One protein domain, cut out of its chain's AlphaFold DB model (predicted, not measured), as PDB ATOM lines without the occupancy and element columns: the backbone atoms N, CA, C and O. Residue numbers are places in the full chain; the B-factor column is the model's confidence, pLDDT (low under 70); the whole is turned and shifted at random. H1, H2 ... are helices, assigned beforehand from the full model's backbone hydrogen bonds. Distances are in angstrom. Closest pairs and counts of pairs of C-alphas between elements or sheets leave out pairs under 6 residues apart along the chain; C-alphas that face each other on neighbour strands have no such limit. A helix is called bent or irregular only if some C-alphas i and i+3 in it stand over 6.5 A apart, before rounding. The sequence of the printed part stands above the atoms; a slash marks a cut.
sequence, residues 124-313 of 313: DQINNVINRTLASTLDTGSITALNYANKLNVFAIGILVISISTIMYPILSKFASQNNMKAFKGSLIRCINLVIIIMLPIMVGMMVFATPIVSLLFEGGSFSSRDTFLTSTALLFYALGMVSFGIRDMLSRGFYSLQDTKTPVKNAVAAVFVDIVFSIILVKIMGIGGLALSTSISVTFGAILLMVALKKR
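Overview. This is residues 124 to 313 of the 313 residues of the protein "Integral membrane protein MviN" of Paeniclostridium sordellii (strain ATCC 9714 / DSM 2141 / JCM 3814 / LMG 15708 / NCIMB 10717 / 211) (UniProt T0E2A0). The model is a long helical bundle in which H5 and H6, one after the other along the length, fill the middle between a long pair, H2 and H3, on one side and H8, H7 and the short H1 on the other. H4 packs across H5 at one end, and the last arm of the bent H2 reaches the other end. The 190 printed residues hold eight named helices, H1 to H8 in chain order, and no named strand; the class is all helix. The whole is compact, with a radius of gyration of the C-alphas of 17.8 A, yet elongated, spanning 57 by 31 by 21 A.

Along the chain. H2, residues 142 to 177, is the longest helix; by its hydrogen bonds it was assigned as one helix, but it is bent, with C-alphas 167 and 170 6.5 A apart. Its arms are H2a, residues 142 to 167, 36.6 A long, with a kink of 42 degrees near residue 157, and H2b, residues 170 to 177. H3, residues 181 to 208, is 39.9 A long. H4 spans residues 210 to 218, H5 225 to 239 and H6 242 to 257. H7, residues 262 to 286, 34.4 A, has a kink of 36 degrees near residue 280. H8, residues 288 to 311, 35.3 A, ends with C-alpha 311 at (-54.306, -15.365, 10.463). H1, residues 124 to 135, begins with C-alpha 124 at (-32.640, -6.459, -1.213).

Arrangement. H1, H2a, H3, H5, H6, H7 and H8 form a bundle, helices side by side. Residues 142 to 153 of H2a touch H5, closest at the C-alphas of Ala 145 and Thr 231, 4.4 A. H2b and H3 are a hairpin, closest at C-alphas 175 and 184, 5.4 A. H3 touches H6 at a shallow tilt of 22 degrees, opposite ways, with C-alphas 199 and 243 closest at 5.5 A. H4 touches H5, C-alphas 210 and 232 being closest at 5.0 A. H8 touches H6, closest at C-alphas 303 and 248, 4.3 A. H7 and H8 are a hairpin, closest at C-alphas 282 and 290, 4.4 A. H1 touches H7, the same way at 2 degrees, a shallow tilt, with C-alphas 127 and 272 closest at 6.2 A. H3 and H8 are apart. In H1, H2b, H4, H5 and H6 every O i to N i+4 pair is within hydrogen-bond range; H2a has 19 of 22, H3 22 of 24, H7 19 of 21 and H8 19 of 20.

Size, cuts and confidence. The C-alphas farthest apart, Asn 179 and Gly 221, are 58.6 A apart. The printed part has no cut and no long link. Its mean pLDDT is 91.8, and no printed residue is under 70.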
ATOM      1  N   ASP A 124     -32.190  -6.469   0.186       74.88
ATOM      2  CA  ASP A 124     -32.640  -6.459  -1.213       74.88
ATOM      3  C   ASP A 124     -31.494  -6.117  -2.183       74.88
ATOM      4  O   ASP A 124     -31.410  -6.653  -3.291       74.88
ATOM      5  N   GLN A 125     -30.570  -5.243  -1.770       82.88
ATOM      6  CA  GLN A 125     -29.410  -4.884  -2.586       82.88
ATOM      7  C   GLN A 125     -28.451  -6.069  -2.773       82.88
ATOM      8  O   GLN A 125     -27.997  -6.312  -3.892       82.88
ATOM      9  N   ILE A 126     -28.187  -6.832  -1.706       84.81
ATOM     10  CA  ILE A 126     -27.416  -8.080  -1.743       84.81
ATOM     11  C   ILE A 126     -28.090  -9.069  -2.691       84.81
ATOM     12  O   ILE A 126     -27.415  -9.635  -3.550       84.81
ATOM     13  N   ASN A 127     -29.412  -9.222  -2.594       84.44
ATOM     14  CA  ASN A 127     -30.166 -10.112  -3.470       84.44
ATOM     15  C   ASN A 127     -29.965  -9.772  -4.957       84.44
ATOM     16  O   ASN A 127     -29.620 -10.626  -5.775       84.44
ATOM     17  N   ASN A 128     -30.083  -8.488  -5.304       83.44
ATOM     18  CA  ASN A 128     -29.870  -8.010  -6.669       83.44
ATOM     19  C   ASN A 128     -28.430  -8.218  -7.158       83.44
ATOM     20  O   ASN A 128     -28.218  -8.574  -8.318       83.44
ATOM     21  N   VAL A 129     -27.434  -7.995  -6.295       86.00
ATOM     22  CA  VAL A 129     -26.024  -8.242  -6.628       86.00
ATOM     23  C   VAL A 129     -25.786  -9.726  -6.884       86.00
ATOM     24  O   VAL A 129     -25.134 -10.064  -7.871       86.00
ATOM     25  N   ILE A 130     -26.345 -10.611  -6.058       86.44
ATOM     26  CA  ILE A 130     -26.237 -12.062  -6.239       86.44
ATOM     27  C   ILE A 130     -26.889 -12.480  -7.557       86.44
ATOM     28  O   ILE A 130     -26.223 -13.115  -8.372       86.44
ATOM     29  N   ASN A 131     -28.127 -12.061  -7.826       85.25
ATOM     30  CA  ASN A 131     -28.822 -12.399  -9.071       85.25
ATOM     31  C   ASN A 131     -28.065 -11.895 -10.312       85.25
ATOM     32  O   ASN A 131     -27.907 -12.641 -11.276       85.25
ATOM     33  N   ARG A 132     -27.506 -10.676 -10.283       85.25
ATOM     34  CA  ARG A 132     -26.650 -10.162 -11.372       85.25
ATOM     35  C   ARG A 132     -25.346 -10.940 -11.511       85.25
ATOM     36  O   ARG A 132     -24.910 -11.194 -12.630       85.25
ATOM     37  N   THR A 133     -24.736 -11.329 -10.395       85.75
ATOM     38  CA  THR A 133     -23.503 -12.125 -10.393       85.75
ATOM     39  C   THR A 133     -23.758 -13.506 -10.986       85.75
ATOM     40  O   THR A 133     -23.010 -13.934 -11.858       85.75
ATOM     41  N   LEU A 134     -24.846 -14.175 -10.599       87.69
ATOM     42  CA  LEU A 134     -25.251 -15.458 -11.173       87.69
ATOM     43  C   LEU A 134     -25.598 -15.314 -12.660       87.69
ATOM     44  O   LEU A 134     -25.100 -16.081 -13.477       87.69
ATOM     45  N   ALA A 135     -26.348 -14.281 -13.042       87.25
ATOM     46  CA  ALA A 135     -26.647 -13.998 -14.444       87.25
ATOM     47  C   ALA A 135     -25.391 -13.708 -15.284       87.25
ATOM     48  O   ALA A 135     -25.371 -14.032 -16.465       87.25
ATOM     49  N   SER A 136     -24.328 -13.148 -14.690       85.38
ATOM     50  CA  SER A 136     -23.041 -12.928 -15.374       85.38
ATOM     51  C   SER A 136     -22.275 -14.215 -15.685       85.38
ATOM     52  O   SER A 136     -21.333 -14.191 -16.471       85.38
ATOM     53  N   THR A 137     -22.650 -15.333 -15.052       85.38
ATOM     54  CA  THR A 137     -22.075 -16.656 -15.350       85.38
ATOM     55  C   THR A 137     -22.787 -17.370 -16.496       85.38
ATOM     56  O   THR A 137     -22.303 -18.401 -16.955       85.38
ATOM     57  N   LEU A 138     -23.923 -16.830 -16.943       87.88
ATOM     58  CA  LEU A 138     -24.674 -17.318 -18.093       87.88
ATOM     59  C   LEU A 138     -24.187 -16.630 -19.374       87.88
ATOM     60  O   LEU A 138     -23.298 -15.777 -19.344       87.88
ATOM     61  N   ASP A 139     -24.789 -16.996 -20.502       81.88
ATOM     62  CA  ASP A 139     -24.468 -16.428 -21.808       81.88
ATOM     63  C   ASP A 139     -24.526 -14.891 -21.824       81.88
ATOM     64  O   ASP A 139     -25.325 -14.254 -21.123       81.88
ATOM     65  N   THR A 140     -23.710 -14.286 -22.689       83.25
ATOM     66  CA  THR A 140     -23.725 -12.842 -22.963       83.25
ATOM     67  C   THR A 140     -25.144 -12.363 -23.270       83.25
ATOM     68  O   THR A 140     -25.854 -12.989 -24.053       83.25
ATOM     69  N   GLY A 141     -25.558 -11.256 -22.648       84.38
ATOM     70  CA  GLY A 141     -26.919 -10.717 -22.768       84.38
ATOM     71  C   GLY A 141     -27.877 -11.138 -21.646       84.38
ATOM     72  O   GLY A 141     -28.889 -10.470 -21.444       84.38
ATOM     73  N   SER A 142     -27.539 -12.140 -20.823       89.25
ATOM     74  CA  SER A 142     -28.427 -12.649 -19.757       89.25
ATOM     75  C   SER A 142     -28.840 -11.605 -18.717       89.25
ATOM     76  O   SER A 142     -30.005 -11.529 -18.323       89.25
ATOM     77  N   ILE A 143     -27.898 -10.760 -18.285       89.44
ATOM     78  CA  ILE A 143     -28.175  -9.670 -17.336       89.44
ATOM     79  C   ILE A 143     -29.157  -8.666 -17.954       89.44
ATOM     80  O   ILE A 143     -30.077  -8.187 -17.291       89.44
ATOM     81  N   THR A 144     -28.958  -8.341 -19.227       89.94
ATOM     82  CA  THR A 144     -29.790  -7.395 -19.970       89.94
ATOM     83  C   THR A 144     -31.197  -7.957 -20.178       89.94
ATOM     84  O   THR A 144     -32.167  -7.269 -19.867       89.94
ATOM     85  N   ALA A 145     -31.309  -9.226 -20.579       93.69
ATOM     86  CA  ALA A 145     -32.576  -9.935 -20.732       93.69
ATOM     87  C   ALA A 145     -33.381  -9.982 -19.421       93.69
ATOM     88  O   ALA A 145     -34.553  -9.607 -19.402       93.69
ATOM     89  N   LEU A 146     -32.745 -10.341 -18.295       93.06
ATOM     90  CA  LEU A 146     -33.389 -10.308 -16.972       93.06
ATOM     91  C   LEU A 146     -33.867  -8.904 -16.598       93.06
ATOM     92  O   LEU A 146     -34.978  -8.745 -16.093       93.06
ATOM     93  N   ASN A 147     -33.062  -7.872 -16.864       92.38
ATOM     94  CA  ASN A 147     -33.461  -6.492 -16.595       92.38
ATOM     95  C   ASN A 147     -34.669  -6.065 -17.447       92.38
ATOM     96  O   ASN A 147     -35.571  -5.420 -16.913       92.38
ATOM     97  N   TYR A 148     -34.715  -6.404 -18.740       94.69
ATOM     98  CA  TYR A 148     -35.858  -6.080 -19.603       94.69
ATOM     99  C   TYR A 148     -37.124  -6.831 -19.188       94.69
ATOM    100  O   TYR A 148     -38.180  -6.214 -19.040       94.69
ATOM    101  N   ALA A 149     -37.011  -8.127 -18.904       95.94
ATOM    102  CA  ALA A 149     -38.121  -8.929 -18.413       95.94
ATOM    103  C   ALA A 149     -38.660  -8.394 -17.078       95.94
ATOM    104  O   ALA A 149     -39.866  -8.209 -16.917       95.94
ATOM    105  N   ASN A 150     -37.773  -8.058 -16.135       94.25
ATOM    106  CA  ASN A 150     -38.183  -7.493 -14.855       94.25
ATOM    107  C   ASN A 150     -38.839  -6.110 -15.014       94.25
ATOM    108  O   ASN A 150     -39.794  -5.804 -14.307       94.25
ATOM    109  N   LYS A 151     -38.395  -5.276 -15.966       93.50
ATOM    110  CA  LYS A 151     -39.065  -3.998 -16.270       93.50
ATOM    111  C   LYS A 151     -40.500  -4.205 -16.747       93.50
ATOM    112  O   LYS A 151     -41.387  -3.512 -16.258       93.50
ATOM    113  N   LEU A 152     -40.734  -5.155 -17.655       95.25
ATOM    114  CA  LEU A 152     -42.088  -5.499 -18.102       95.25
ATOM    115  C   LEU A 152     -42.945  -6.043 -16.951       95.25
ATOM    116  O   LEU A 152     -44.106  -5.665 -16.810       95.25
ATOM    117  N   ASN A 153     -42.356  -6.871 -16.085       94.56
ATOM    118  CA  ASN A 153     -43.023  -7.389 -14.893       94.56
ATOM    119  C   ASN A 153     -43.443  -6.263 -13.928       94.56
ATOM    120  O   ASN A 153     -44.611  -6.149 -13.558       94.56
ATOM    121  N   VAL A 154     -42.505  -5.382 -13.568       92.19
ATOM    122  CA  VAL A 154     -42.757  -4.229 -12.689       92.19
ATOM    123  C   VAL A 154     -43.735  -3.245 -13.322       92.19
ATOM    124  O   VAL A 154     -44.544  -2.671 -12.603       92.19
ATOM    125  N   PHE A 155     -43.708  -3.063 -14.642       92.06
ATOM    126  CA  PHE A 155     -44.688  -2.242 -15.352       92.06
ATOM    127  C   PHE A 155     -46.111  -2.785 -15.164       92.06
ATOM    128  O   PHE A 155     -46.990  -2.047 -14.716       92.06
ATOM    129  N   ALA A 156     -46.322  -4.080 -15.418       91.19
ATOM    130  CA  ALA A 156     -47.629  -4.719 -15.265       91.19
ATOM    131  C   ALA A 156     -48.144  -4.641 -13.816       91.19
ATOM    132  O   ALA A 156     -49.288  -4.256 -13.570       91.19
ATOM    133  N   ILE A 157     -47.280  -4.945 -12.844       91.19
ATOM    134  CA  ILE A 157     -47.600  -4.857 -11.413       91.19
ATOM    135  C   ILE A 157     -47.867  -3.404 -10.997       91.19
ATOM    136  O   ILE A 157     -48.822  -3.120 -10.274       91.19
ATOM    137  N   GLY A 158     -47.013  -2.479 -11.429       85.81
ATOM    138  CA  GLY A 158     -46.969  -1.103 -10.948       85.81
ATOM    139  C   GLY A 158     -48.209  -0.295 -11.303       85.81
ATOM    140  O   GLY A 158     -48.667   0.504 -10.489       85.81
ATOM    141  N   ILE A 159     -48.799  -0.541 -12.471       84.38
ATOM    142  CA  ILE A 159     -50.009   0.165 -12.907       84.38
ATOM    143  C   ILE A 159     -51.200  -0.148 -11.994       84.38
ATOM    144  O   ILE A 159     -52.005   0.740 -11.705       84.38
ATOM    145  N   LEU A 160     -51.316  -1.388 -11.513       84.88
ATOM    146  CA  LEU A 160     -52.539  -1.869 -10.865       84.88
ATOM    147  C   LEU A 160     -52.359  -2.116  -9.378       84.88
ATOM    148  O   LEU A 160     -53.109  -1.555  -8.580       84.88
ATOM    149  N   VAL A 161     -51.353  -2.905  -8.995       88.12
ATOM    150  CA  VAL A 161     -51.107  -3.239  -7.590       88.12
ATOM    151  C   VAL A 161     -50.818  -1.960  -6.823       88.12
ATOM    152  O   VAL A 161     -51.598  -1.619  -5.946       88.12
ATOM    153  N   ILE A 162     -49.786  -1.199  -7.203       82.62
ATOM    154  CA  ILE A 162     -49.352  -0.007  -6.452       82.62
ATOM    155  C   ILE A 162     -50.478   1.035  -6.350       82.62
ATOM    156  O   ILE A 162     -50.651   1.651  -5.293       82.62
ATOM    157  N   SER A 163     -51.268   1.206  -7.412       83.69
ATOM    158  CA  SER A 163     -52.433   2.098  -7.434       83.69
ATOM    159  C   SER A 163     -53.479   1.688  -6.396       83.69
ATOM    160  O   SER A 163     -53.856   2.497  -5.544       83.69
ATOM    161  N   ILE A 164     -53.886   0.413  -6.395       86.75
ATOM    162  CA  ILE A 164     -54.816  -0.136  -5.398       86.75
ATOM    163  C   ILE A 164     -54.213   0.014  -3.997       86.75
ATOM    164  O   ILE A 164     -54.861   0.534  -3.087       86.75
ATOM    165  N   SER A 165     -52.946  -0.358  -3.826       84.38
ATOM    166  CA  SER A 165     -52.250  -0.299  -2.547       84.38
ATOM    167  C   SER A 165     -52.226   1.097  -1.928       84.38
ATOM    168  O   SER A 165     -52.336   1.251  -0.708       84.38
ATOM    169  N   THR A 166     -52.046   2.119  -2.762       80.75
ATOM    170  CA  THR A 166     -51.923   3.515  -2.334       80.75
ATOM    171  C   THR A 166     -53.257   4.070  -1.851       80.75
ATOM    172  O   THR A 166     -53.293   4.757  -0.834       80.75
ATOM    173  N   ILE A 167     -54.360   3.706  -2.510       83.88
ATOM    174  CA  ILE A 167     -55.711   4.126  -2.107       83.88
ATOM    175  C   ILE A 167     -56.172   3.355  -0.863       83.88
ATOM    176  O   ILE A 167     -56.846   3.908   0.008       83.88
ATOM    177  N   MET A 168     -55.803   2.078  -0.743       85.75
ATOM    178  CA  MET A 168     -56.275   1.220   0.349       85.75
ATOM    179  C   MET A 168     -55.530   1.445   1.666       85.75
ATOM    180  O   MET A 168     -56.108   1.261   2.738       85.75
ATOM    181  N   TYR A 169     -54.270   1.886   1.622       84.44
ATOM    182  CA  TYR A 169     -53.468   2.081   2.830       84.44
ATOM    183  C   TYR A 169     -54.067   3.091   3.838       84.44
ATOM    184  O   TYR A 169     -54.157   2.748   5.023       84.44
ATOM    185  N   PRO A 170     -54.556   4.281   3.425       84.06
ATOM    186  CA  PRO A 170     -55.272   5.196   4.320       84.06
ATOM    187  C   PRO A 170     -56.534   4.584   4.944       84.06
ATOM    188  O   PRO A 170     -56.814   4.811   6.121       84.06
ATOM    189  N   ILE A 171     -57.284   3.780   4.183       89.56
ATOM    190  CA  ILE A 171     -58.524   3.136   4.645       89.56
ATOM    191  C   ILE A 171     -58.215   2.093   5.725       89.56
ATOM    192  O   ILE A 171     -58.849   2.084   6.781       89.56
ATOM    193  N   LEU A 172     -57.212   1.244   5.488       91.81
ATOM    194  CA  LEU A 172     -56.754   0.252   6.463       91.81
ATOM    195  C   LEU A 172     -56.227   0.925   7.734       91.81
ATOM    196  O   LEU A 172     -56.602   0.522   8.833       91.81
ATOM    197  N   SER A 173     -55.442   1.997   7.590       87.12
ATOM    198  CA  SER A 173     -54.931   2.785   8.722       87.12
ATOM    199  C   SER A 173     -56.059   3.403   9.553       87.12
ATOM    200  O   SER A 173     -55.994   3.391  10.780       87.12
ATOM    201  N   LYS A 174     -57.131   3.881   8.906       90.56
ATOM    202  CA  LYS A 174     -58.318   4.412   9.590       90.56
ATOM    203  C   LYS A 174     -59.062   3.334  10.383       90.56
ATOM    204  O   LYS A 174     -59.452   3.579  11.519       90.56
ATOM    205  N   PHE A 175     -59.272   2.146   9.816       92.31
ATOM    206  CA  PHE A 175     -59.943   1.066  10.549       92.31
ATOM    207  C   PHE A 175     -59.084   0.505  11.685       92.31
ATOM    208  O   PHE A 175     -59.624   0.179  12.743       92.31
ATOM    209  N   ALA A 176     -57.765   0.439  11.489       90.75
ATOM    210  CA  ALA A 176     -56.818   0.044  12.523       90.75
ATOM    211  C   ALA A 176     -56.821   1.031  13.703       90.75
ATOM    212  O   ALA A 176     -56.945   0.598  14.846       90.75
ATOM    213  N   SER A 177     -56.778   2.346  13.448       90.12
ATOM    214  CA  SER A 177     -56.796   3.358  14.518       90.12
ATOM    215  C   SER A 177     -58.113   3.400  15.297       90.12
ATOM    216  O   SER A 177     -58.127   3.731  16.478       90.12
ATOM    217  N   GLN A 178     -59.219   3.013  14.659       94.06
ATOM    218  CA  GLN A 178     -60.533   2.878  15.291       94.06
ATOM    219  C   GLN A 178     -60.727   1.541  16.026       94.06
ATOM    220  O   GLN A 178     -61.822   1.280  16.520       94.06
ATOM    221  N   ASN A 179     -59.713   0.665  16.065       90.00
ATOM    222  CA  ASN A 179     -59.814  -0.710  16.569       90.00
ATOM    223  C   ASN A 179     -60.947  -1.536  15.917       90.00
ATOM    224  O   ASN A 179     -61.395  -2.548  16.458       90.00
ATOM    225  N   ASN A 180     -61.409  -1.152  14.720       94.00
ATOM    226  CA  ASN A 180     -62.482  -1.846  14.016       94.00
ATOM    227  C   ASN A 180     -61.915  -2.996  13.174       94.00
ATOM    228  O   ASN A 180     -61.843  -2.941  11.943       94.00
ATOM    229  N   MET A 181     -61.513  -4.069  13.857       92.00
ATOM    230  CA  MET A 181     -60.831  -5.198  13.222       92.00
ATOM    231  C   MET A 181     -61.717  -5.955  12.219       92.00
ATOM    232  O   MET A 181     -61.217  -6.526  11.250       92.00
ATOM    233  N   LYS A 182     -63.044  -5.931  12.400       93.50
ATOM    234  CA  LYS A 182     -63.995  -6.549  11.464       93.50
ATOM    235  C   LYS A 182     -63.988  -5.822  10.116       93.50
ATOM    236  O   LYS A 182     -63.865  -6.470   9.077       93.50
ATOM    237  N   ALA A 183     -64.063  -4.488  10.133       93.50
ATOM    238  CA  ALA A 183     -63.962  -3.676   8.923       93.50
ATOM    239  C   ALA A 183     -62.566  -3.769   8.291       93.50
ATOM    240  O   ALA A 183     -62.456  -3.903   7.074       93.50
ATOM    241  N   PHE A 184     -61.511  -3.780   9.112       93.88
ATOM    242  CA  PHE A 184     -60.136  -3.966   8.653       93.88
ATOM    243  C   PHE A 184     -59.956  -5.279   7.875       93.88
ATOM    244  O   PHE A 184     -59.551  -5.253   6.713       93.88
ATOM    245  N   LYS A 185     -60.321  -6.422   8.479       92.75
ATOM    246  CA  LYS A 185     -60.210  -7.751   7.851       92.75
ATOM    247  C   LYS A 185     -61.059  -7.832   6.579       92.75
ATOM    248  O   LYS A 185     -60.573  -8.297   5.552       92.75
ATOM    249  N   GLY A 186     -62.295  -7.328   6.620       94.06
ATOM    250  CA  GLY A 186     -63.187  -7.301   5.458       94.06
ATOM    251  C   GLY A 186     -62.620  -6.493   4.286       94.06
ATOM    252  O   GLY A 186     -62.625  -6.971   3.152       94.06
ATOM    253  N   SER A 187     -62.084  -5.301   4.554       93.38
ATOM    254  CA  SER A 187     -61.448  -4.467   3.530       93.38
ATOM    255  C   SER A 187     -60.189  -5.118   2.972       93.38
ATOM    256  O   SER A 187     -60.040  -5.179   1.756       93.38
ATOM    257  N   LEU A 188     -59.321  -5.669   3.822       93.69
ATOM    258  CA  LEU A 188     -58.091  -6.317   3.371       93.69
ATOM    259  C   LEU A 188     -58.374  -7.536   2.477       93.69
ATOM    260  O   LEU A 188     -57.753  -7.672   1.426       93.69
ATOM    261  N   ILE A 189     -59.349  -8.376   2.842       94.00
ATOM    262  CA  ILE A 189     -59.778  -9.516   2.016       94.00
ATOM    263  C   ILE A 189     -60.317  -9.034   0.667       94.00
ATOM    264  O   ILE A 189     -59.942  -9.577  -0.367       94.00
ATOM    265  N   ARG A 190     -61.155  -7.987   0.649       92.75
ATOM    266  CA  ARG A 190     -61.654  -7.405  -0.609       92.75
ATOM    267  C   ARG A 190     -60.515  -6.897  -1.490       92.75
ATOM    268  O   ARG A 190     -60.543  -7.143  -2.688       92.75
ATOM    269  N   CYS A 191     -59.509  -6.246  -0.908       90.94
ATOM    270  CA  CYS A 191     -58.339  -5.768  -1.646       90.94
ATOM    271  C   CYS A 191     -57.550  -6.927  -2.255       90.94
ATOM    272  O   CYS A 191     -57.230  -6.895  -3.437       90.94
ATOM    273  N   ILE A 192     -57.282  -7.970  -1.467       94.25
ATOM    274  CA  ILE A 192     -56.588  -9.173  -1.937       94.25
ATOM    275  C   ILE A 192     -57.380  -9.842  -3.067       94.25
ATOM    276  O   ILE A 192     -56.799 -10.174  -4.097       94.25
ATOM    277  N   ASN A 193     -58.700  -9.974  -2.926       94.75
ATOM    278  CA  ASN A 193     -59.553 -10.540  -3.970       94.75
ATOM    279  C   ASN A 193     -59.531  -9.697  -5.250       94.75
ATOM    280  O   ASN A 193     -59.413 -10.259  -6.332       94.75
ATOM    281  N   LEU A 194     -59.592  -8.365  -5.141       92.88
ATOM    282  CA  LEU A 194     -59.469  -7.464  -6.293       92.88
ATOM    283  C   LEU A 194     -58.118  -7.629  -6.991       92.88
ATOM    284  O   LEU A 194     -58.072  -7.749  -8.211       92.88
ATOM    285  N   VAL A 195     -57.029  -7.692  -6.221       93.56
ATOM    286  CA  VAL A 195     -55.686  -7.935  -6.760       93.56
ATOM    287  C   VAL A 195     -55.631  -9.273  -7.489       93.56
ATOM    288  O   VAL A 195     -55.118  -9.315  -8.598       93.56
ATOM    289  N   ILE A 196     -56.186 -10.348  -6.926       95.25
ATOM    290  CA  ILE A 196     -56.211 -11.664  -7.582       95.25
ATOM    291  C   ILE A 196     -57.027 -11.610  -8.877       95.25
ATOM    292  O   ILE A 196     -56.523 -12.015  -9.919       95.25
ATOM    293  N   ILE A 197     -58.252 -11.080  -8.832       95.62
ATOM    294  CA  ILE A 197     -59.158 -11.010  -9.991       95.62
ATOM    295  C   ILE A 197     -58.526 -10.229 -11.148       95.62
ATOM    296  O   ILE A 197     -58.696 -10.608 -12.302       95.62
ATOM    297  N   ILE A 198     -57.791  -9.159 -10.845       93.06
ATOM    298  CA  ILE A 198     -57.167  -8.298 -11.854       93.06
ATOM    299  C   ILE A 198     -55.817  -8.859 -12.320       93.06
ATOM    300  O   ILE A 198     -55.535  -8.879 -13.515       93.06
ATOM    301  N   MET A 199     -54.967  -9.324 -11.402       94.50
ATOM    302  CA  MET A 199     -53.611  -9.770 -11.739       94.50
ATOM    303  C   MET A 199     -53.584 -11.148 -12.388       94.50
ATOM    304  O   MET A 199     -52.660 -11.425 -13.141       94.50
ATOM    305  N   LEU A 200     -54.561 -12.013 -12.124       96.06
ATOM    306  CA  LEU A 200     -54.603 -13.353 -12.703       96.06
ATOM    307  C   LEU A 200     -54.738 -13.347 -14.240       96.06
ATOM    308  O   LEU A 200     -53.904 -13.985 -14.884       96.06
ATOM    309  N   PRO A 201     -55.680 -12.614 -14.872       95.81
ATOM    310  CA  PRO A 201     -55.728 -12.529 -16.334       95.81
ATOM    311  C   PRO A 201     -54.488 -11.843 -16.921       95.81
ATOM    312  O   PRO A 201     -54.042 -12.221 -17.999       95.81
ATOM    313  N   ILE A 202     -53.890 -10.884 -16.208       95.06
ATOM    314  CA  ILE A 202     -52.659 -10.211 -16.648       95.06
ATOM    315  C   ILE A 202     -51.475 -11.164 -16.604       95.06
ATOM    316  O   ILE A 202     -50.727 -11.232 -17.568       95.06
ATOM    317  N   MET A 203     -51.325 -11.933 -15.529       96.12
ATOM    318  CA  MET A 203     -50.320 -12.983 -15.420       96.12
ATOM    319  C   MET A 203     -50.448 -13.963 -16.587       96.12
ATOM    320  O   MET A 203     -49.467 -14.214 -17.277       96.12
ATOM    321  N   VAL A 204     -51.660 -14.467 -16.846       96.94
ATOM    322  CA  VAL A 204     -51.910 -15.387 -17.964       96.94
ATOM    323  C   VAL A 204     -51.577 -14.723 -19.301       96.94
ATOM    324  O   VAL A 204     -50.868 -15.318 -20.106       96.94
ATOM    325  N   GLY A 205     -52.013 -13.482 -19.528       96.31
ATOM    326  CA  GLY A 205     -51.692 -12.732 -20.742       96.31
ATOM    327  C   GLY A 205     -50.188 -12.526 -20.927       96.31
ATOM    328  O   GLY A 205     -49.664 -12.770 -22.007       96.31
ATOM    329  N   MET A 206     -49.472 -12.162 -19.866       95.31
ATOM    330  CA  MET A 206     -48.021 -11.973 -19.883       95.31
ATOM    331  C   MET A 206     -47.272 -13.281 -20.136       95.31
ATOM    332  O   MET A 206     -46.246 -13.257 -20.803       95.31
ATOM    333  N   MET A 207     -47.780 -14.416 -19.648       96.56
ATOM    334  CA  MET A 207     -47.202 -15.735 -19.920       96.56
ATOM    335  C   MET A 207     -47.461 -16.189 -21.359       96.56
ATOM    336  O   MET A 207     -46.530 -16.601 -22.046       96.56
ATOM    337  N   VAL A 208     -48.712 -16.103 -21.825       97.50
ATOM    338  CA  VAL A 208     -49.120 -16.555 -23.167       97.50
ATOM    339  C   VAL A 208     -48.491 -15.683 -24.251       97.50
ATOM    340  O   VAL A 208     -47.978 -16.194 -25.243       97.50
ATOM    341  N   PHE A 209     -48.486 -14.367 -24.046       97.00
ATOM    342  CA  PHE A 209     -47.951 -13.401 -24.999       97.00
ATOM    343  C   PHE A 209     -46.522 -12.961 -24.663       97.00
ATOM    344  O   PHE A 209     -46.070 -11.957 -25.204       97.00
ATOM    345  N   ALA A 210     -45.781 -13.704 -23.830       96.69
ATOM    346  CA  ALA A 210     -44.424 -13.332 -23.423       96.69
ATOM    347  C   ALA A 210     -43.518 -13.034 -24.628       96.69
ATOM    348  O   ALA A 210     -42.902 -11.973 -24.697       96.69
ATOM    349  N   THR A 211     -43.467 -13.952 -25.599       97.12
ATOM    350  CA  THR A 211     -42.646 -13.787 -26.807       97.12
ATOM    351  C   THR A 211     -43.157 -12.649 -27.699       97.12
ATOM    352  O   THR A 211     -42.355 -11.758 -27.961       97.12
ATOM    353  N   PRO A 212     -44.449 -12.581 -28.091       96.62
ATOM    354  CA  PRO A 212     -44.981 -11.454 -28.865       96.62
ATOM    355  C   PRO A 212     -44.782 -10.077 -28.221       96.62
ATOM    356  O   PRO A 212     -44.481  -9.114 -28.917       96.62
ATOM    357  N   ILE A 213     -44.946  -9.963 -26.898       96.50
ATOM    358  CA  ILE A 213     -44.755  -8.700 -26.171       96.50
ATOM    359  C   ILE A 213     -43.294  -8.269 -26.259       96.50
ATOM    360  O   ILE A 213     -43.004  -7.119 -26.581       96.50
ATOM    361  N   VAL A 214     -42.367  -9.187 -25.981       97.12
ATOM    362  CA  VAL A 214     -40.933  -8.891 -26.021       97.12
ATOM    363  C   VAL A 214     -40.484  -8.583 -27.446       97.12
ATOM    364  O   VAL A 214     -39.770  -7.601 -27.640       97.12
ATOM    365  N   SER A 215     -40.927  -9.359 -28.438       96.25
ATOM    366  CA  SER A 215     -40.547  -9.136 -29.832       96.25
ATOM    367  C   SER A 215     -41.066  -7.793 -30.338       96.25
ATOM    368  O   SER A 215     -40.317  -7.019 -30.917       96.25
ATOM    369  N   LEU A 216     -42.330  -7.462 -30.057       95.75
ATOM    370  CA  LEU A 216     -42.934  -6.204 -30.493       95.75
ATOM    371  C   LEU A 216     -42.242  -4.977 -29.882       95.75
ATOM    372  O   LEU A 216     -42.142  -3.941 -30.532       95.75
ATOM    373  N   LEU A 217     -41.814  -5.076 -28.621       94.19
ATOM    374  CA  LEU A 217     -41.250  -3.942 -27.887       94.19
ATOM    375  C   LEU A 217     -39.746  -3.773 -28.081       94.19
ATOM    376  O   LEU A 217     -39.256  -2.647 -27.986       94.19
ATOM    377  N   PHE A 218     -39.016  -4.870 -28.275       93.75
ATOM    378  CA  PHE A 218     -37.558  -4.851 -28.219       93.75
ATOM    379  C   PHE A 218     -36.879  -5.425 -29.454       93.75
ATOM    380  O   PHE A 218     -35.766  -4.994 -29.728       93.75
ATOM    381  N   GLU A 219     -37.491  -6.354 -30.193       90.81
ATOM    382  CA  GLU A 219     -36.819  -7.001 -31.326       90.81
ATOM    383  C   GLU A 219     -36.622  -6.038 -32.494       90.81
ATOM    384  O   GLU A 219     -37.550  -5.368 -32.949       90.81
ATOM    385  N   GLY A 220     -35.381  -5.968 -32.975       88.25
ATOM    386  CA  GLY A 220     -34.964  -5.034 -34.010       88.25
ATOM    387  C   GLY A 220     -33.589  -4.426 -33.735       88.25
ATOM    388  O   GLY A 220     -33.134  -4.316 -32.595       88.25
ATOM    389  N   GLY A 221     -32.901  -4.017 -34.803       84.94
ATOM    390  CA  GLY A 221     -31.556  -3.445 -34.708       84.94
ATOM    391  C   GLY A 221     -30.559  -4.418 -34.071       84.94
ATOM    392  O   GLY A 221     -30.259  -5.459 -34.646       84.94
ATOM    393  N   SER A 222     -30.035  -4.066 -32.895       83.81
ATOM    394  CA  SER A 222     -29.080  -4.886 -32.135       83.81
ATOM    395  C   SER A 222     -29.728  -5.947 -31.242       83.81
ATOM    396  O   SER A 222     -29.009  -6.774 -30.686       83.81
ATOM    397  N   PHE A 223     -31.052  -5.925 -31.079       91.00
ATOM    398  CA  PHE A 223     -31.771  -6.893 -30.262       91.00
ATOM    399  C   PHE A 223     -32.209  -8.068 -31.136       91.00
ATOM    400  O   PHE A 223     -33.107  -7.946 -31.974       91.00
ATOM    401  N   SER A 224     -31.527  -9.196 -30.966       93.06
ATOM    402  CA  SER A 224     -31.709 -10.383 -31.795       93.06
ATOM    403  C   SER A 224     -32.893 -11.233 -31.332       93.06
ATOM    404  O   SER A 224     -33.324 -11.161 -30.181       93.06
ATOM    405  N   SER A 225     -33.356 -12.155 -32.179       93.56
ATOM    406  CA  SER A 225     -34.372 -13.142 -31.783       93.56
ATOM    407  C   SER A 225     -33.904 -14.047 -30.627       93.56
ATOM    408  O   SER A 225     -34.728 -14.569 -29.873       93.56
ATOM    409  N   ARG A 226     -32.583 -14.204 -30.422       94.12
ATOM    410  CA  ARG A 226     -32.028 -14.867 -29.227       94.12
ATOM    411  C   ARG A 226     -32.293 -14.036 -27.971       94.12
ATOM    412  O   ARG A 226     -32.714 -14.599 -26.965       94.12
ATOM    413  N   ASP A 227     -32.087 -12.724 -28.024       94.19
ATOM    414  CA  ASP A 227     -32.368 -11.822 -26.899       94.19
ATOM    415  C   ASP A 227     -33.865 -11.793 -26.578       94.19
ATOM    416  O   ASP A 227     -34.244 -11.804 -25.400       94.19
ATOM    417  N   THR A 228     -34.716 -11.859 -27.612       96.00
ATOM    418  CA  THR A 228     -36.166 -12.047 -27.465       96.00
ATOM    419  C   THR A 228     -36.463 -13.326 -26.702       96.00
ATOM    420  O   THR A 228     -37.178 -13.280 -25.704       96.00
ATOM    421  N   PHE A 229     -35.881 -14.454 -27.114       95.69
ATOM    422  CA  PHE A 229     -36.093 -15.743 -26.458       95.69
ATOM    423  C   PHE A 229     -35.645 -15.740 -24.987       95.69
ATOM    424  O   PHE A 229     -36.376 -16.202 -24.108       95.69
ATOM    425  N   LEU A 230     -34.465 -15.185 -24.691       95.56
ATOM    426  CA  LEU A 230     -33.957 -15.088 -23.319       95.56
ATOM    427  C   LEU A 230     -34.861 -14.207 -22.441       95.56
ATOM    428  O   LEU A 230     -35.190 -14.572 -21.309       95.56
ATOM    429  N   THR A 231     -35.286 -13.061 -22.972       96.94
ATOM    430  CA  THR A 231     -36.117 -12.087 -22.253       96.94
ATOM    431  C   THR A 231     -37.543 -12.603 -22.057       96.94
ATOM    432  O   THR A 231     -38.095 -12.460 -20.967       96.94
ATOM    433  N   SER A 232     -38.142 -13.246 -23.063       97.31
ATOM    434  CA  SER A 232     -39.487 -13.820 -22.951       97.31
ATOM    435  C   SER A 232     -39.521 -15.014 -22.002       97.31
ATOM    436  O   SER A 232     -40.456 -15.135 -21.211       97.31
ATOM    437  N   THR A 233     -38.464 -15.832 -21.985       96.56
ATOM    438  CA  THR A 233     -38.303 -16.916 -21.007       96.56
ATOM    439  C   THR A 233     -38.262 -16.362 -19.583       96.56
ATOM    440  O   THR A 233     -39.011 -16.820 -18.721       96.56
ATOM    441  N   ALA A 234     -37.441 -15.338 -19.323       96.81
ATOM    442  CA  ALA A 234     -37.414 -14.671 -18.020       96.81
ATOM    443  C   ALA A 234     -38.782 -14.077 -17.647       96.81
ATOM    444  O   ALA A 234     -39.230 -14.215 -16.509       96.81
ATOM    445  N   LEU A 235     -39.458 -13.434 -18.603       97.69
ATOM    446  CA  LEU A 235     -40.755 -12.799 -18.380       97.69
ATOM    447  C   LEU A 235     -41.828 -13.811 -17.978       97.69
ATOM    448  O   LEU A 235     -42.581 -13.548 -17.042       97.69
ATOM    449  N   LEU A 236     -41.864 -14.969 -18.639       97.88
ATOM    450  CA  LEU A 236     -42.786 -16.058 -18.321       97.88
ATOM    451  C   LEU A 236     -42.628 -16.496 -16.860       97.88
ATOM    452  O   LEU A 236     -43.614 -16.594 -16.130       97.88
ATOM    453  N   PHE A 237     -41.392 -16.714 -16.407       97.44
ATOM    454  CA  PHE A 237     -41.139 -17.147 -15.034       97.44
ATOM    455  C   PHE A 237     -41.352 -16.042 -13.998       97.44
ATOM    456  O   PHE A 237     -41.833 -16.340 -12.904       97.44
ATOM    457  N   TYR A 238     -41.081 -14.775 -14.327       96.81
ATOM    458  CA  TYR A 238     -41.458 -13.644 -13.471       96.81
ATOM    459  C   TYR A 238     -42.977 -13.500 -13.340       96.81
ATOM    460  O   TYR A 238     -43.472 -13.205 -12.250       96.81
ATOM    461  N   ALA A 239     -43.723 -13.739 -14.422       96.19
ATOM    462  CA  ALA A 239     -45.173 -13.605 -14.431       96.19
ATOM    463  C   ALA A 239     -45.845 -14.526 -13.398       96.19
ATOM    464  O   ALA A 239     -46.771 -14.091 -12.718       96.19
ATOM    465  N   LEU A 240     -45.319 -15.739 -13.176       96.69
ATOM    466  CA  LEU A 240     -45.809 -16.669 -12.142       96.69
ATOM    467  C   LEU A 240     -45.870 -16.043 -10.735       96.69
ATOM    468  O   LEU A 240     -46.743 -16.379  -9.933       96.69
ATOM    469  N   GLY A 241     -44.957 -15.121 -10.426       95.62
ATOM    470  CA  GLY A 241     -44.890 -14.426  -9.144       95.62
ATOM    471  C   GLY A 241     -45.806 -13.205  -9.033       95.62
ATOM    472  O   GLY A 241     -45.984 -12.694  -7.927       95.62
ATOM    473  N   MET A 242     -46.414 -12.727 -10.128       94.81
ATOM    474  CA  MET A 242     -47.141 -11.446 -10.174       94.81
ATOM    475  C   MET A 242     -48.291 -11.359  -9.169       94.81
ATOM    476  O   MET A 242     -48.402 -10.386  -8.420       94.81
ATOM    477  N   VAL A 243     -49.146 -12.384  -9.125       96.12
ATOM    478  CA  VAL A 243     -50.287 -12.419  -8.196       96.12
ATOM    479  C   VAL A 243     -49.784 -12.442  -6.753       96.12
ATOM    480  O   VAL A 243     -50.264 -11.692  -5.903       96.12
ATOM    481  N   SER A 244     -48.758 -13.253  -6.488       96.50
ATOM    482  CA  SER A 244     -48.138 -13.357  -5.165       96.50
ATOM    483  C   SER A 244     -47.512 -12.039  -4.717       96.50
ATOM    484  O   SER A 244     -47.630 -11.677  -3.547       96.50
ATOM    485  N   PHE A 245     -46.900 -11.292  -5.639       94.69
ATOM    486  CA  PHE A 245     -46.357  -9.966  -5.364       94.69
ATOM    487  C   PHE A 245     -47.454  -9.016  -4.893       94.69
ATOM    488  O   PHE A 245     -47.314  -8.384  -3.847       94.69
ATOM    489  N   GLY A 246     -48.572  -8.969  -5.622       94.06
ATOM    490  CA  GLY A 246     -49.706  -8.132  -5.251       94.06
ATOM    491  C   GLY A 246     -50.278  -8.481  -3.876       94.06
ATOM    492  O   GLY A 246     -50.518  -7.594  -3.057       94.06
ATOM    493  N   ILE A 247     -50.427  -9.775  -3.579       95.31
ATOM    494  CA  ILE A 247     -50.885 -10.248  -2.265       95.31
ATOM    495  C   ILE A 247     -49.894  -9.845  -1.164       95.31
ATOM    496  O   ILE A 247     -50.303  -9.334  -0.120       95.31
ATOM    497  N   ARG A 248     -48.589 -10.045  -1.384       94.88
ATOM    498  CA  ARG A 248     -47.540  -9.701  -0.416       94.88
ATOM    499  C   ARG A 248     -47.496  -8.199  -0.126       94.88
ATOM    500  O   ARG A 248     -47.351  -7.825   1.040       94.88
ATOM    501  N   ASP A 249     -47.656  -7.348  -1.142       92.19
ATOM    502  CA  ASP A 249     -47.708  -5.888  -0.968       92.19
ATOM    503  C   ASP A 249     -48.939  -5.462  -0.148       92.19
ATOM    504  O   ASP A 249     -48.803  -4.720   0.831       92.19
ATOM    505  N   MET A 250     -50.124  -6.013  -0.458       93.50
ATOM    506  CA  MET A 250     -51.349  -5.782   0.326       93.50
ATOM    507  C   MET A 250     -51.172  -6.176   1.795       93.50
ATOM    508  O   MET A 250     -51.502  -5.405   2.699       93.50
ATOM    509  N   LEU A 251     -50.641  -7.375   2.046       94.25
ATOM    510  CA  LEU A 251     -50.433  -7.882   3.401       94.25
ATOM    511  C   LEU A 251     -49.431  -7.020   4.172       94.25
ATOM    512  O   LEU A 251     -49.688  -6.675   5.323       94.25
ATOM    513  N   SER A 252     -48.329  -6.620   3.534       91.94
ATOM    514  CA  SER A 252     -47.315  -5.753   4.149       91.94
ATOM    515  C   SER A 252     -47.917  -4.416   4.590       91.94
ATOM    516  O   SER A 252     -47.698  -3.979   5.719       91.94
ATOM    517  N   ARG A 253     -48.767  -3.807   3.755       88.25
ATOM    518  CA  ARG A 253     -49.517  -2.586   4.101       88.25
ATOM    519  C   ARG A 253     -50.541  -2.801   5.214       88.25
ATOM    520  O   ARG A 253     -50.746  -1.907   6.037       88.25
ATOM    521  N   GLY A 254     -51.140  -3.987   5.286       92.75
ATOM    522  CA  GLY A 254     -51.949  -4.414   6.428       92.75
ATOM    523  C   GLY A 254     -51.151  -4.411   7.737       92.75
ATOM    524  O   GLY A 254     -51.586  -3.836   8.727       92.75
ATOM    525  N   PHE A 255     -49.941  -4.969   7.748       91.81
ATOM    526  CA  PHE A 255     -49.081  -4.935   8.938       91.81
ATOM    527  C   PHE A 255     -48.624  -3.516   9.302       91.81
ATOM    528  O   PHE A 255     -48.668  -3.145  10.473       91.81
ATOM    529  N   TYR A 256     -48.266  -2.690   8.314       88.62
ATOM    530  CA  TYR A 256     -47.875  -1.298   8.556       88.62
ATOM    531  C   TYR A 256     -49.012  -0.444   9.122       88.62
ATOM    532  O   TYR A 256     -48.783   0.342  10.038       88.62
ATOM    533  N   SER A 257     -50.246  -0.639   8.651       88.50
ATOM    534  CA  SER A 257     -51.420   0.039   9.220       88.50
ATOM    535  C   SER A 257     -51.729  -0.405  10.656       88.50
ATOM    536  O   SER A 257     -52.277   0.377  11.426       88.50
ATOM    537  N   LEU A 258     -51.301  -1.610  11.049       91.06
ATOM    538  CA  LEU A 258     -51.317  -2.103  12.432       91.06
ATOM    539  C   LEU A 258     -50.065  -1.706  13.241       91.06
ATOM    540  O   LEU A 258     -49.850  -2.246  14.324       91.06
ATOM    541  N   GLN A 259     -49.224  -0.804  12.721       85.56
ATOM    542  CA  GLN A 259     -47.952  -0.375  13.323       85.56
ATOM    543  C   GLN A 259     -46.939  -1.512  13.565       85.56
ATOM    544  O   GLN A 259     -45.968  -1.347  14.304       85.56
ATOM    545  N   ASP A 260     -47.109  -2.661  12.908       86.88
ATOM    546  CA  ASP A 260     -46.153  -3.762  12.962       86.88
ATOM    547  C   ASP A 260     -45.218  -3.727  11.756       86.88
ATOM    548  O   ASP A 260     -45.483  -4.296  10.698       86.88
ATOM    549  N   THR A 261     -44.074  -3.080  11.934       82.38
ATOM    550  CA  THR A 261     -43.011  -3.042  10.925       82.38
ATOM    551  C   THR A 261     -42.064  -4.239  11.011       82.38
ATOM    552  O   THR A 261     -41.360  -4.542  10.049       82.38
ATOM    553  N   LYS A 262     -42.052  -4.971  12.132       86.50
ATOM    554  CA  LYS A 262     -41.100  -6.067  12.371       86.50
ATOM    555  C   LYS A 262     -41.464  -7.310  11.567       86.50
ATOM    556  O   LYS A 262     -40.569  -7.983  11.054       86.50
ATOM    557  N   THR A 263     -42.755  -7.626  11.459       89.94
ATOM    558  CA  THR A 263     -43.219  -8.817  10.731       89.94
ATOM    559  C   THR A 263     -42.893  -8.745   9.230       89.94
ATOM    560  O   THR A 263     -42.278  -9.694   8.733       89.94
ATOM    561  N   PRO A 264     -43.175  -7.639   8.506       88.25
ATOM    562  CA  PRO A 264     -42.769  -7.487   7.105       88.25
ATOM    563  C   PRO A 264     -41.254  -7.526   6.886       88.25
ATOM    564  O   PRO A 264     -40.798  -8.152   5.935       88.25
ATOM    565  N   VAL A 265     -40.457  -6.936   7.785       85.38
ATOM    566  CA  VAL A 265     -38.986  -6.966   7.673       85.38
ATOM    567  C   VAL A 265     -38.447  -8.390   7.819       85.38
ATOM    568  O   VAL A 265     -37.676  -8.844   6.976       85.38
ATOM    569  N   LYS A 266     -38.891  -9.142   8.836       89.88
ATOM    570  CA  LYS A 266     -38.499 -10.556   8.995       89.88
ATOM    571  C   LYS A 266     -38.917 -11.400   7.790       89.88
ATOM    572  O   LYS A 266     -38.165 -12.272   7.362       89.88
ATOM    573  N   ASN A 267     -40.096 -11.126   7.234       92.25
ATOM    574  CA  ASN A 267     -40.570 -11.771   6.016       92.25
ATOM    575  C   ASN A 267     -39.678 -11.464   4.807       92.25
ATOM    576  O   ASN A 267     -39.348 -12.383   4.069       92.25
ATOM    577  N   ALA A 268     -39.269 -10.205   4.622       88.50
ATOM    578  CA  ALA A 268     -38.380  -9.808   3.535       88.50
ATOM    579  C   ALA A 268     -37.019 -10.505   3.622       88.50
ATOM    580  O   ALA A 268     -36.565 -11.062   2.628       88.50
ATOM    581  N   VAL A 269     -36.426 -10.579   4.818       89.50
ATOM    582  CA  VAL A 269     -35.167 -11.308   5.040       89.50
ATOM    583  C   VAL A 269     -35.313 -12.793   4.702       89.50
ATOM    584  O   VAL A 269     -34.481 -13.346   3.988       89.50
ATOM    585  N   ALA A 270     -36.387 -13.436   5.168       92.69
ATOM    586  CA  ALA A 270     -36.650 -14.839   4.860       92.69
ATOM    587  C   ALA A 270     -36.880 -15.067   3.355       92.69
ATOM    588  O   ALA A 270     -36.364 -16.031   2.798       92.69
ATOM    589  N   ALA A 271     -37.612 -14.171   2.689       92.50
ATOM    590  CA  ALA A 271     -37.853 -14.236   1.252       92.50
ATOM    591  C   ALA A 271     -36.549 -14.080   0.455       92.50
ATOM    592  O   ALA A 271     -36.296 -14.880  -0.439       92.50
ATOM    593  N   VAL A 272     -35.687 -13.120   0.801       91.00
ATOM    594  CA  VAL A 272     -34.383 -12.952   0.137       91.00
ATOM    595  C   VAL A 272     -33.488 -14.167   0.340       91.00
ATOM    596  O   VAL A 272     -32.849 -14.619  -0.603       91.00
ATOM    597  N   PHE A 273     -33.480 -14.759   1.536       92.88
ATOM    598  CA  PHE A 273     -32.742 -15.999   1.762       92.88
ATOM    599  C   PHE A 273     -33.242 -17.134   0.855       92.88
ATOM    600  O   PHE A 273     -32.438 -17.822   0.228       92.88
ATOM    601  N   VAL A 274     -34.566 -17.296   0.735       95.31
ATOM    602  CA  VAL A 274     -35.175 -18.259  -0.194       95.31
ATOM    603  C   VAL A 274     -34.805 -17.937  -1.643       95.31
ATOM    604  O   VAL A 274     -34.433 -18.856  -2.367       95.31
ATOM    605  N   ASP A 275     -34.839 -16.666  -2.055       95.06
ATOM    606  CA  ASP A 275     -34.457 -16.263  -3.414       95.06
ATOM    607  C   ASP A 275     -33.020 -16.675  -3.718       95.06
ATOM    608  O   ASP A 275     -32.783 -17.388  -4.681       95.06
ATOM    609  N   ILE A 276     -32.069 -16.340  -2.844       93.38
ATOM    610  CA  ILE A 276     -30.650 -16.674  -3.021       93.38
ATOM    611  C   ILE A 276     -30.446 -18.190  -3.135       93.38
ATOM    612  O   ILE A 276     -29.750 -18.653  -4.042       93.38
ATOM    613  N   VAL A 277     -31.054 -18.972  -2.236       95.38
ATOM    614  CA  VAL A 277     -30.929 -20.437  -2.236       95.38
ATOM    615  C   VAL A 277     -31.478 -21.024  -3.536       95.38
ATOM    616  O   VAL A 277     -30.789 -21.802  -4.199       95.38
ATOM    617  N   PHE A 278     -32.688 -20.630  -3.936       95.88
ATOM    618  CA  PHE A 278     -33.294 -21.126  -5.170       95.88
ATOM    619  C   PHE A 278     -32.583 -20.601  -6.416       95.88
ATOM    620  O   PHE A 278     -32.422 -21.367  -7.356       95.88
ATOM    621  N   SER A 279     -32.084 -19.365  -6.424       94.06
ATOM    622  CA  SER A 279     -31.298 -18.807  -7.526       94.06
ATOM    623  C   SER A 279     -30.040 -19.638  -7.771       94.06
ATOM    624  O   SER A 279     -29.767 -19.996  -8.912       94.06
ATOM    625  N   ILE A 280     -29.302 -20.026  -6.723       93.50
ATOM    626  CA  ILE A 280     -28.084 -20.852  -6.853       93.50
ATOM    627  C   ILE A 280     -28.393 -22.254  -7.408       93.50
ATOM    628  O   ILE A 280     -27.582 -22.820  -8.147       93.50
ATOM    629  N   ILE A 281     -29.547 -22.824  -7.050       95.38
ATOM    630  CA  ILE A 281     -29.961 -24.163  -7.488       95.38
ATOM    631  C   ILE A 281     -30.524 -24.113  -8.914       95.38
ATOM    632  O   ILE A 281     -30.044 -24.816  -9.801       95.38
ATOM    633  N   LEU A 282     -31.522 -23.262  -9.149       94.69
ATOM    634  CA  LEU A 282     -32.289 -23.203 -10.391       94.69
ATOM    635  C   LEU A 282     -31.495 -22.608 -11.550       94.69
ATOM    636  O   LEU A 282     -31.732 -23.009 -12.688       94.69
ATOM    637  N   VAL A 283     -30.526 -21.720 -11.298       93.69
ATOM    638  CA  VAL A 283     -29.675 -21.183 -12.375       93.69
ATOM    639  C   VAL A 283     -28.902 -22.288 -13.096       93.69
ATOM    640  O   VAL A 283     -28.708 -22.210 -14.304       93.69
ATOM    641  N   LYS A 284     -28.519 -23.361 -12.389       90.88
ATOM    642  CA  LYS A 284     -27.807 -24.506 -12.978       90.88
ATOM    643  C   LYS A 284     -28.712 -25.404 -13.822       90.88
ATOM    644  O   LYS A 284     -28.215 -26.102 -14.695       90.88
ATOM    645  N   ILE A 285     -30.014 -25.410 -13.536       92.06
ATOM    646  CA  ILE A 285     -30.994 -26.307 -14.166       92.06
ATOM    647  C   ILE A 285     -31.674 -25.614 -15.353       92.06
ATOM    648  O   ILE A 285     -31.878 -26.226 -16.395       92.06
ATOM    649  N   MET A 286     -32.033 -24.338 -15.193       92.25
ATOM    650  CA  MET A 286     -32.907 -23.594 -16.111       92.25
ATOM    651  C   MET A 286     -32.283 -22.283 -16.621       92.25
ATOM    652  O   MET A 286     -32.953 -21.506 -17.304       92.25
ATOM    653  N   GLY A 287     -31.028 -21.985 -16.263       92.31
ATOM    654  CA  GLY A 287     -30.349 -20.749 -16.655       92.31
ATOM    655  C   GLY A 287     -31.103 -19.499 -16.194       92.31
ATOM    656  O   GLY A 287     -31.481 -19.372 -15.027       92.31
ATOM    657  N   ILE A 288     -31.356 -18.580 -17.130       93.50
ATOM    658  CA  ILE A 288     -32.077 -17.320 -16.883       93.50
ATOM    659  C   ILE A 288     -33.484 -17.564 -16.324       93.50
ATOM    660  O   ILE A 288     -33.908 -16.863 -15.406       93.50
ATOM    661  N   GLY A 289     -34.199 -18.566 -16.846       93.38
ATOM    662  CA  GLY A 289     -35.542 -18.891 -16.370       93.38
ATOM    663  C   GLY A 289     -35.544 -19.306 -14.899       93.38
ATOM    664  O   GLY A 289     -36.457 -18.952 -14.159       93.38
ATOM    665  N   GLY A 290     -34.470 -19.961 -14.451       94.62
ATOM    666  CA  GLY A 290     -34.279 -20.341 -13.054       94.62
ATOM    667  C   GLY A 290     -34.127 -19.147 -12.113       94.62
ATOM    668  O   GLY A 290     -34.706 -19.165 -11.031       94.62
ATOM    669  N   LEU A 291     -33.412 -18.101 -12.541       94.00
ATOM    670  CA  LEU A 291     -33.251 -16.855 -11.774       94.00
ATOM    671  C   LEU A 291     -34.545 -16.034 -11.697       94.00
ATOM    672  O   LEU A 291     -34.809 -15.373 -10.701       94.00
ATOM    673  N   ALA A 292     -35.364 -16.053 -12.748       95.69
ATOM    674  CA  ALA A 292     -36.674 -15.408 -12.701       95.69
ATOM    675  C   ALA A 292     -37.669 -16.211 -11.840       95.69
ATOM    676  O   ALA A 292     -38.455 -15.640 -11.082       95.69
ATOM    677  N   LEU A 293     -37.609 -17.545 -11.916       96.94
ATOM    678  CA  LEU A 293     -38.467 -18.440 -11.147       96.94
ATOM    679  C   LEU A 293     -38.149 -18.407  -9.648       96.94
ATOM    680  O   LEU A 293     -39.080 -18.420  -8.845       96.94
ATOM    681  N   SER A 294     -36.873 -18.330  -9.254       96.56
ATOM    682  CA  SER A 294     -36.489 -18.177  -7.844       96.56
ATOM    683  C   SER A 294     -37.122 -16.932  -7.223       96.56
ATOM    684  O   SER A 294     -37.709 -17.029  -6.143       96.56
ATOM    685  N   THR A 295     -37.141 -15.811  -7.954       94.81
ATOM    686  CA  THR A 295     -37.785 -14.575  -7.491       94.81
ATOM    687  C   THR A 295     -39.287 -14.773  -7.303       94.81
ATOM    688  O   THR A 295     -39.847 -14.365  -6.283       94.81
ATOM    689  N   SER A 296     -39.949 -15.447  -8.246       97.00
ATOM    690  CA  SER A 296     -41.371 -15.779  -8.129       97.00
ATOM    691  C   SER A 296     -41.656 -16.672  -6.918       97.00
ATOM    692  O   SER A 296     -42.542 -16.353  -6.125       97.00
ATOM    693  N   ILE A 297     -40.859 -17.726  -6.705       97.69
ATOM    694  CA  ILE A 297     -40.966 -18.627  -5.543       97.69
ATOM    695  C   ILE A 297     -40.766 -17.858  -4.235       97.69
ATOM    696  O   ILE A 297     -41.559 -18.005  -3.304       97.69
ATOM    697  N   SER A 298     -39.735 -17.016  -4.164       96.38
ATOM    698  CA  SER A 298     -39.420 -16.186  -3.002       96.38
ATOM    699  C   SER A 298     -40.587 -15.271  -2.623       96.38
ATOM    700  O   SER A 298     -40.995 -15.205  -1.457       96.38
ATOM    701  N   VAL A 299     -41.183 -14.602  -3.610       95.50
ATOM    702  CA  VAL A 299     -42.323 -13.710  -3.390       95.50
ATOM    703  C   VAL A 299     -43.571 -14.489  -2.968       95.50
ATOM    704  O   VAL A 299     -44.262 -14.053  -2.043       95.50
ATOM    705  N   THR A 300     -43.846 -15.647  -3.575       97.62
ATOM    706  CA  THR A 300     -44.942 -16.545  -3.166       97.62
ATOM    707  C   THR A 300     -44.765 -17.039  -1.737       97.62
ATOM    708  O   THR A 300     -45.691 -16.939  -0.930       97.62
ATOM    709  N   PHE A 301     -43.566 -17.492  -1.381       97.62
ATOM    710  CA  PHE A 301     -43.223 -17.877  -0.018       97.62
ATOM    711  C   PHE A 301     -43.440 -16.717   0.966       97.62
ATOM    712  O   PHE A 301     -44.080 -16.885   2.008       97.62
ATOM    713  N   GLY A 302     -42.987 -15.514   0.601       96.06
ATOM    714  CA  GLY A 302     -43.202 -14.298   1.377       96.06
ATOM    715  C   GLY A 302     -44.688 -13.993   1.603       96.06
ATOM    716  O   GLY A 302     -45.093 -13.725   2.737       96.06
ATOM    717  N   ALA A 303     -45.515 -14.088   0.558       96.50
ATOM    718  CA  ALA A 303     -46.960 -13.880   0.642       96.50
ATOM    719  C   ALA A 303     -47.635 -14.882   1.595       96.50
ATOM    720  O   ALA A 303     -48.410 -14.481   2.466       96.50
ATOM    721  N   ILE A 304     -47.297 -16.172   1.476       96.69
ATOM    722  CA  ILE A 304     -47.838 -17.241   2.329       96.69
ATOM    723  C   ILE A 304     -47.473 -16.994   3.795       96.69
ATOM    724  O   ILE A 304     -48.344 -17.034   4.665       96.69
ATOM    725  N   LEU A 305     -46.205 -16.683   4.082       95.69
ATOM    726  CA  LEU A 305     -45.754 -16.398   5.443       95.69
ATOM    727  C   LEU A 305     -46.504 -15.217   6.074       95.69
ATOM    728  O   LEU A 305     -46.920 -15.312   7.230       95.69
ATOM    729  N   LEU A 306     -46.704 -14.120   5.336       94.38
ATOM    730  CA  LEU A 306     -47.468 -12.974   5.840       94.38
ATOM    731  C   LEU A 306     -48.941 -13.320   6.058       94.38
ATOM    732  O   LEU A 306     -49.523 -12.899   7.056       94.38
ATOM    733  N   MET A 307     -49.538 -14.112   5.167       94.19
ATOM    734  CA  MET A 307     -50.927 -14.543   5.302       94.19
ATOM    735  C   MET A 307     -51.116 -15.405   6.558       94.19
ATOM    736  O   MET A 307     -52.052 -15.185   7.330       94.19
ATOM    737  N   VAL A 308     -50.195 -16.339   6.817       93.62
ATOM    738  CA  VAL A 308     -50.190 -17.164   8.035       93.62
ATOM    739  C   VAL A 308     -49.971 -16.310   9.283       93.62
ATOM    740  O   VAL A 308     -50.676 -16.491  10.277       93.62
ATOM    741  N   ALA A 309     -49.025 -15.369   9.248       91.69
ATOM    742  CA  ALA A 309     -48.762 -14.468  10.368       91.69
ATOM    743  C   ALA A 309     -49.983 -13.603  10.708       91.69
ATOM    744  O   ALA A 309     -50.266 -13.380  11.884       91.69
ATOM    745  N   LEU A 310     -50.733 -13.160   9.694       88.81
ATOM    746  CA  LEU A 310     -51.936 -12.361   9.888       88.81
ATOM    747  C   LEU A 310     -53.105 -13.199  10.417       88.81
ATOM    748  O   LEU A 310     -53.843 -12.727  11.270       88.81
ATOM    749  N   LYS A 311     -53.257 -14.453   9.969       86.44
ATOM    750  CA  LYS A 311     -54.306 -15.365  10.463       86.44
ATOM    751  C   LYS A 311     -54.157 -15.691  11.954       86.44
ATOM    752  O   LYS A 311     -55.149 -15.979  12.614       86.44
ATOM    753  N   LYS A 312     -52.930 -15.651  12.482       80.25
ATOM    754  CA  LYS A 312     -52.645 -15.845  13.914       80.25
ATOM    755  C   LYS A 312     -53.042 -14.639  14.787       80.25
ATOM    756  O   LYS A 312     -52.885 -14.730  16.001       80.25
ATOM    757  N   ARG A 313     -53.522 -13.538  14.194       73.12
ATOM    758  CA  ARG A 313     -53.983 -12.315  14.872       73.12
ATOM    759  C   ARG A 313     -55.487 -12.087  14.702       73.12
ATOM    760  O   ARG A 313     -56.109 -11.602  15.661       73.12
TER     761      ARG A 313